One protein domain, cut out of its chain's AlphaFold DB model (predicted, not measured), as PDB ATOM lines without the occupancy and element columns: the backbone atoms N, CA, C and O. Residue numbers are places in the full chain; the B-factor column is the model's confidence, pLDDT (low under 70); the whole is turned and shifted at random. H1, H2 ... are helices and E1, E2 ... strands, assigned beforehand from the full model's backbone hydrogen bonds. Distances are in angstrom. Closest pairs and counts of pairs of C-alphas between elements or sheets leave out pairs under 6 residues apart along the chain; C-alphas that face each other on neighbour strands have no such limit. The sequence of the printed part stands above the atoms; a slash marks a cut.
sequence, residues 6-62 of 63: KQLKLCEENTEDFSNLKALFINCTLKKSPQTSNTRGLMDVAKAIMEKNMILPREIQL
ATOM      1  N   LYS A   6     221.053 419.404 299.393       96.88
ATOM      2  CA  LYS A   6     222.422 419.137 299.849       96.88
ATOM      3  C   LYS A   6     223.457 419.676 298.858       96.88
ATOM      4  O   LYS A   6     224.468 420.227 299.277       96.88
ATOM      5  N   GLN A   7     223.231 419.498 297.560       96.50
ATOM      6  CA  GLN A   7     224.132 419.978 296.510       96.50
ATOM      7  C   GLN A   7     224.146 421.505 296.433       96.50
ATOM      8  O   GLN A   7     225.220 422.083 296.294       96.50
ATOM      9  N   LEU A   8     222.979 422.144 296.548       96.81
ATOM     10  CA  LEU A   8     222.866 423.602 296.585       96.81
ATOM     11  C   LEU A   8     223.634 424.175 297.771       96.81
ATOM     12  O   LEU A   8     224.510 425.008 297.568       96.81
ATOM     13  N   LYS A   9     223.400 423.632 298.970       97.62
ATOM     14  CA  LYS A   9     224.110 424.039 300.183       97.62
ATOM     15  C   LYS A   9     225.631 423.932 300.030       97.62
ATOM     16  O   LYS A   9     226.345 424.862 300.374       97.62
ATOM     17  N   LEU A  10     226.132 422.834 299.454       96.94
ATOM     18  CA  LEU A  10     227.569 422.667 299.195       96.94
ATOM     19  C   LEU A  10     228.128 423.694 298.198       96.94
ATOM     20  O   LEU A  10     229.281 424.086 298.328       96.94
ATOM     21  N   CYS A  11     227.342 424.112 297.200       95.81
ATOM     22  CA  CYS A  11     227.760 425.162 296.268       95.81
ATOM     23  C   CYS A  11     227.748 426.545 296.933       95.81
ATOM     24  O   CYS A  11     228.624 427.350 296.653       95.81
ATOM     25  N   GLU A  12     226.772 426.819 297.799       95.44
ATOM     26  CA  GLU A  12     226.640 428.095 298.516       95.44
ATOM     27  C   GLU A  12     227.709 428.279 299.600       95.44
ATOM     28  O   GLU A  12     228.182 429.390 299.818       95.44
ATOM     29  N   GLU A  13     228.106 427.195 300.272       96.81
ATOM     30  CA  GLU A  13     229.155 427.204 301.301       96.81
ATOM     31  C   GLU A  13     230.578 427.191 300.711       96.81
ATOM     32  O   GLU A  13     231.554 427.355 301.447       96.81
ATOM     33  N   ASN A  14     230.720 426.995 299.398       94.50
ATOM     34  CA  ASN A  14     232.014 427.026 298.732       94.50
ATOM     35  C   ASN A  14     232.544 428.468 298.627       94.50
ATOM     36  O   ASN A  14     231.851 429.364 298.155       94.50
ATOM     37  N   THR A  15     233.796 428.683 299.039       95.81
ATOM     38  CA  THR A  15     234.447 430.009 299.057       95.81
ATOM     39  C   THR A  15     235.479 430.202 297.947       95.81
ATOM     40  O   THR A  15     236.022 431.295 297.798       95.81
ATOM     41  N   GLU A  16     235.737 429.162 297.156       96.00
ATOM     42  CA  GLU A  16     236.695 429.201 296.054       96.00
ATOM     43  C   GLU A  16     236.112 429.907 294.820       96.00
ATOM     44  O   GLU A  16     234.969 429.659 294.426       96.00
ATOM     45  N   ASP A  17     236.918 430.748 294.165       94.19
ATOM     46  CA  ASP A  17     236.541 431.412 292.913       94.19
ATOM     47  C   ASP A  17     236.963 430.585 291.691       94.19
ATOM     48  O   ASP A  17     238.146 430.461 291.361       94.19
ATOM     49  N   PHE A  18     235.970 430.063 290.971       95.69
ATOM     50  CA  PHE A  18     236.165 429.321 289.727       95.69
ATOM     51  C   PHE A  18     235.736 430.087 288.469       95.69
ATOM     52  O   PHE A  18     235.757 429.515 287.379       95.69
ATOM     53  N   SER A  19     235.383 431.372 288.578       92.38
ATOM     54  CA  SER A  19     234.814 432.171 287.477       92.38
ATOM     55  C   SER A  19     235.717 432.274 286.238       92.38
ATOM     56  O   SER A  19     235.236 432.464 285.120       92.38
ATOM     57  N   ASN A  20     237.030 432.094 286.410       94.81
ATOM     58  CA  ASN A  20     238.011 432.101 285.323       94.81
ATOM     59  C   ASN A  20     238.214 430.732 284.647       94.81
ATOM     60  O   ASN A  20     238.936 430.641 283.648       94.81
ATOM     61  N   LEU A  21     237.600 429.661 285.157       97.06
ATOM     62  CA  LEU A  21     237.722 428.322 284.587       97.06
ATOM     63  C   LEU A  21     236.710 428.087 283.462       97.06
ATOM     64  O   LEU A  21     235.588 428.590 283.453       97.06
ATOM     65  N   LYS A  22     237.115 427.259 282.498       95.69
ATOM     66  CA  LYS A  22     236.262 426.785 281.404       95.69
ATOM     67  C   LYS A  22     236.256 425.267 281.412       95.69
ATOM     68  O   LYS A  22     237.314 424.650 281.507       95.69
ATOM     69  N   ALA A  23     235.076 424.679 281.262       97.56
ATOM     70  CA  ALA A  23     234.905 423.233 281.230       97.56
ATOM     71  C   ALA A  23     234.340 422.775 279.882       97.56
ATOM     72  O   ALA A  23     233.444 423.405 279.314       97.56
ATOM     73  N   LEU A  24     234.855 421.650 279.387       97.94
ATOM     74  CA  LEU A  24     234.332 420.945 278.223       97.94
ATOM     75  C   LEU A  24     234.064 419.490 278.603       97.94
ATOM     76  O   LEU A  24     234.982 418.752 278.952       97.94
ATOM     77  N   PHE A  25     232.810 419.076 278.489       97.94
ATOM     78  CA  PHE A  25     232.399 417.686 278.578       97.94
ATOM     79  C   PHE A  25     232.424 417.053 277.192       97.94
ATOM     80  O   PHE A  25     231.862 417.594 276.238       97.94
ATOM     81  N   ILE A  26     233.042 415.878 277.094       97.38
ATOM     82  CA  ILE A  26     233.036 415.062 275.883       97.38
ATOM     83  C   ILE A  26     232.237 413.798 276.190       97.38
ATOM     84  O   ILE A  26     232.661 412.945 276.968       97.38
ATOM     85  N   ASN A  27     231.052 413.692 275.595       96.62
ATOM     86  CA  ASN A  27     230.196 412.525 275.714       96.62
ATOM     87  C   ASN A  27     230.540 411.511 274.622       96.62
ATOM     88  O   ASN A  27     230.143 411.647 273.464       96.62
ATOM     89  N   CYS A  28     231.273 410.477 275.023       97.06
ATOM     90  CA  CYS A  28     231.720 409.384 274.160       97.06
ATOM     91  C   CYS A  28     230.723 408.215 274.116       97.06
ATOM     92  O   CYS A  28     231.119 407.068 273.909       97.06
ATOM     93  N   THR A  29     229.437 408.463 274.378       96.06
ATOM     94  CA  THR A  29     228.418 407.422 274.230       96.06
ATOM     95  C   THR A  29     228.386 406.900 272.791       96.06
ATOM     96  O   THR A  29     228.513 407.667 271.844       96.06
ATOM     97  N   LEU A  30     228.187 405.590 272.628       97.00
ATOM     98  CA  LEU A  30     228.030 404.965 271.308       97.00
ATOM     99  C   LEU A  30     226.633 405.174 270.698       97.00
ATOM    100  O   LEU A  30     226.379 404.765 269.568       97.00
ATOM    101  N   LYS A  31     225.711 405.779 271.453       96.19
ATOM    102  CA  LYS A  31     224.347 406.072 271.012       96.19
ATOM    103  C   LYS A  31     224.332 407.369 270.210       96.19
ATOM    104  O   LYS A  31     224.854 408.372 270.683       96.19
ATOM    105  N   LYS A  32     223.694 407.362 269.038       94.75
ATOM    106  CA  LYS A  32     223.624 408.556 268.189       94.75
ATOM    107  C   LYS A  32     222.666 409.589 268.758       94.75
ATOM    108  O   LYS A  32     221.592 409.224 269.227       94.75
ATOM    109  N   SER A  33     222.992 410.872 268.665       93.06
ATOM    110  CA  SER A  33     222.031 411.932 268.995       93.06
ATOM    111  C   SER A  33     220.773 411.824 268.107       93.06
ATOM    112  O   SER A  33     220.915 411.597 266.902       93.06
ATOM    113  N   PRO A  34     219.540 411.948 268.646       94.44
ATOM    114  CA  PRO A  34     219.165 412.384 269.999       94.44
ATOM    115  C   PRO A  34     218.852 411.238 270.989       94.44
ATOM    116  O   PRO A  34     218.077 411.423 271.924       94.44
ATOM    117  N   GLN A  35     219.401 410.033 270.802       96.12
ATOM    118  CA  GLN A  35     219.118 408.898 271.685       96.12
ATOM    119  C   GLN A  35     219.573 409.152 273.131       96.12
ATOM    120  O   GLN A  35     220.652 409.688 273.391       96.12
ATOM    121  N   THR A  36     218.779 408.671 274.092       94.25
ATOM    122  CA  THR A  36     219.065 408.826 275.522       94.25
ATOM    123  C   THR A  36     220.363 408.127 275.938       94.25
ATOM    124  O   THR A  36     220.509 406.903 275.818       94.25
ATOM    125  N   SER A  37     221.284 408.899 276.517       95.62
ATOM    126  CA  SER A  37     222.551 408.436 277.089       95.62
ATOM    127  C   SER A  37     222.539 408.573 278.612       95.62
ATOM    128  O   SER A  37     222.339 409.666 279.135       95.62
ATOM    129  N   ASN A  38     222.800 407.482 279.337       95.25
ATOM    130  CA  ASN A  38     222.905 407.524 280.802       95.25
ATOM    131  C   ASN A  38     224.082 408.405 281.249       95.25
ATOM    132  O   ASN A  38     223.974 409.145 282.222       95.25
ATOM    133  N   THR A  39     225.186 408.371 280.495       95.88
ATOM    134  CA  THR A  39     226.355 409.223 280.733       95.88
ATOM    135  C   THR A  39     225.993 410.701 280.621       95.88
ATOM    136  O   THR A  39     226.441 411.483 281.449       95.88
ATOM    137  N   ARG A  40     225.124 411.076 279.665       96.06
ATOM    138  CA  ARG A  40     224.606 412.453 279.556       96.06
ATOM    139  C   ARG A  40     223.876 412.869 280.832       96.06
ATOM    140  O   ARG A  40     224.156 413.935 281.354       96.06
ATOM    141  N   GLY A  41     223.024 412.000 281.379       94.81
ATOM    142  CA  GLY A  41     222.310 412.290 282.627       94.81
ATOM    143  C   GLY A  41     223.247 412.576 283.806       94.81
ATOM    144  O   GLY A  41     223.041 413.538 284.539       94.81
ATOM    145  N   LEU A  42     224.322 411.794 283.959       95.44
ATOM    146  CA  LEU A  42     225.348 412.061 284.978       95.44
ATOM    147  C   LEU A  42     226.112 413.366 284.701       95.44
ATOM    148  O   LEU A  42     226.383 414.133 285.626       95.44
ATOM    149  N   MET A  43     226.436 413.634 283.432       96.62
ATOM    150  CA  MET A  43     227.083 414.881 283.018       96.62
ATOM    151  C   MET A  43     226.211 416.097 283.322       96.62
ATOM    152  O   MET A  43     226.735 417.100 283.792       96.62
ATOM    153  N   ASP A  44     224.897 416.017 283.127       96.56
ATOM    154  CA  ASP A  44     223.982 417.133 283.379       96.56
ATOM    155  C   ASP A  44     223.926 417.530 284.862       96.56
ATOM    156  O   ASP A  44     223.792 418.717 285.167       96.56
ATOM    157  N   VAL A  45     224.100 416.578 285.787       96.44
ATOM    158  CA  VAL A  45     224.261 416.884 287.223       96.44
ATOM    159  C   VAL A  45     225.564 417.646 287.465       96.44
ATOM    160  O   VAL A  45     225.561 418.683 288.124       96.44
ATOM    161  N   ALA A  46     226.681 417.162 286.913       96.88
ATOM    162  CA  ALA A  46     227.982 417.813 287.070       96.88
ATOM    163  C   ALA A  46     228.000 419.221 286.450       96.88
ATOM    164  O   ALA A  46     228.527 420.155 287.053       96.88
ATOM    165  N   LYS A  47     227.373 419.392 285.282       97.38
ATOM    166  CA  LYS A  47     227.210 420.686 284.610       97.38
ATOM    167  C   LYS A  47     226.413 421.666 285.464       97.38
ATOM    168  O   LYS A  47     226.858 422.793 285.632       97.38
ATOM    169  N   ALA A  48     225.304 421.233 286.063       97.06
ATOM    170  CA  ALA A  48     224.507 422.092 286.939       97.06
ATOM    171  C   ALA A  48     225.297 422.570 288.176       97.06
ATOM    172  O   ALA A  48     225.176 423.727 288.575       97.06
ATOM    173  N   ILE A  49     226.152 421.716 288.755       96.69
ATOM    174  CA  ILE A  49     227.068 422.112 289.842       96.69
ATOM    175  C   ILE A  49     228.082 423.152 289.344       96.69
ATOM    176  O   ILE A  49     228.303 424.162 290.009       96.69
ATOM    177  N   MET A  50     228.681 422.934 288.170       96.50
ATOM    178  CA  MET A  50     229.634 423.873 287.566       96.50
ATOM    179  C   MET A  50     229.003 425.242 287.290       96.50
ATOM    180  O   MET A  50     229.581 426.258 287.664       96.50
ATOM    181  N   GLU A  51     227.794 425.267 286.725       95.25
ATOM    182  CA  GLU A  51     227.036 426.498 286.466       95.25
ATOM    183  C   GLU A  51     226.758 427.275 287.759       95.25
ATOM    184  O   GLU A  51     226.915 428.495 287.788       95.25
ATOM    185  N   LYS A  52     226.418 426.580 288.855       95.44
ATOM    186  CA  LYS A  52     226.251 427.210 290.177       95.44
ATOM    187  C   LYS A  52     227.536 427.805 290.739       95.44
ATOM    188  O   LYS A  52     227.463 428.762 291.499       95.44
ATOM    189  N   ASN A  53     228.684 427.280 290.334       95.69
ATOM    190  CA  ASN A  53     230.003 427.776 290.714       95.69
ATOM    191  C   ASN A  53     230.605 428.716 289.653       95.69
ATOM    192  O   ASN A  53     231.820 428.873 289.583       95.69
ATOM    193  N   MET A  54     229.765 429.335 288.813       95.50
ATOM    194  CA  MET A  54     230.162 430.325 287.801       95.50
ATOM    195  C   MET A  54     231.095 429.795 286.700       95.50
ATOM    196  O   MET A  54     231.657 430.575 285.932       95.50
ATOM    197  N   ILE A  55     231.213 428.476 286.558       97.00
ATOM    198  CA  ILE A  55     231.890 427.836 285.429       97.00
ATOM    199  C   ILE A  55     230.845 427.622 284.337       97.00
ATOM    200  O   ILE A  55     229.790 427.052 284.593       97.00
ATOM    201  N   LEU A  56     231.134 428.030 283.099       94.25
ATOM    202  CA  LEU A  56     230.247 427.802 281.951       94.25
ATOM    203  C   LEU A  56     230.636 426.505 281.218       94.25
ATOM    204  O   LEU A  56     231.580 426.529 280.415       94.25
ATOM    205  N   PRO A  57     229.953 425.367 281.458       96.12
ATOM    206  CA  PRO A  57     230.291 424.117 280.804       96.12
ATOM    207  C   PRO A  57     229.803 424.088 279.357       96.12
ATOM    208  O   PRO A  57     228.670 424.442 279.032       96.12
ATOM    209  N   ARG A  58     230.655 423.578 278.472       97.44
ATOM    210  CA  ARG A  58     230.282 423.197 277.106       97.44
ATOM    211  C   ARG A  58     230.227 421.684 276.998       97.44
ATOM    212  O   ARG A  58     230.900 420.982 277.745       97.44
ATOM    213  N   GLU A  59     229.444 421.181 276.058       96.69
ATOM    214  CA  GLU A  59     229.308 419.749 275.815       96.69
ATOM    215  C   GLU A  59     229.447 419.454 274.324       96.69
ATOM    216  O   GLU A  59     228.881 420.161 273.491       96.69
ATOM    217  N   ILE A  60     230.176 418.388 274.004       97.00
ATOM    218  CA  ILE A  60     230.241 417.791 272.671       97.00
ATOM    219  C   ILE A  60     229.869 416.314 272.808       97.00
ATOM    220  O   ILE A  60     230.435 415.612 273.644       97.00
ATOM    221  N   GLN A  61     228.945 415.829 271.975       95.44
ATOM    222  CA  GLN A  61     228.676 414.399 271.817       95.44
ATOM    223  C   GLN A  61     229.277 413.922 270.497       95.44
ATOM    224  O   GLN A  61     229.071 414.557 269.465       95.44
ATOM    225  N   LEU A  62     230.037 412.826 270.540       94.62
ATOM    226  CA  LEU A  62     230.791 412.359 269.373       94.62
ATOM    227  C   LEU A  62     229.931 411.640 268.323       94.62
ATOM    228  O   LEU A  62     230.347 411.562 267.168       94.62
TER     229      LEU A  62
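Overview. This is residues 6 to 62 of the 63 residues of an uncharacterized protein of Halanaerobium sp. T82-1 (UniProt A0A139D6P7). A long helix, H2, covers one face of a ribbon of two parallel strands, E1 and E2; the short helix H1 lies near the residue 52 end of H2. The printed part has 57 residues, with H1, E1, H2, E2 in that order; the class is mixed, helices and strands. It is loose, radius of gyration of the C-alphas 13.1 A, and flat, spanning 39 by 25 by 12 A.

Arrangement. Start at H1, residues 6 to 12: it only just touches H2, residues 38 to 52, with 3 pairs of C-alphas within 8 A, closest Cys 11 and Lys 52 at 6.6 A, and H2 does so with residues 49 to 52 alone. E1, residues 22 to 27, and E2, residues 56 to 61, are parallel neighbours at 22 degrees; look for N 25 and O 58, 2.8 A apart, within hydrogen-bond range. E1, H2, E2 form a strand-helix-strand unit, two parallel neighbour strands with a helix between, its crossover right-handed. The closest C-alphas of H2 and E2 are Lys 47 and Pro 57, 6.0 A. In H1 and H2 every O i to N i+4 pair is within hydrogen-bond range.

Along the chain. Find C-alpha 6 at (222.422, 419.137, 299.849), where H1 begins. E1 runs 16.5 A, H2 22.1 A, and E2 16.9 A to C-alpha 61 at (228.676, 414.399, 271.817).

Size, cuts and confidence. The farthest C-alphas, Thr 15 and Lys 32, are 39.1 A apart; the printed part has no cut, and no printed residue is under 70 in pLDDT.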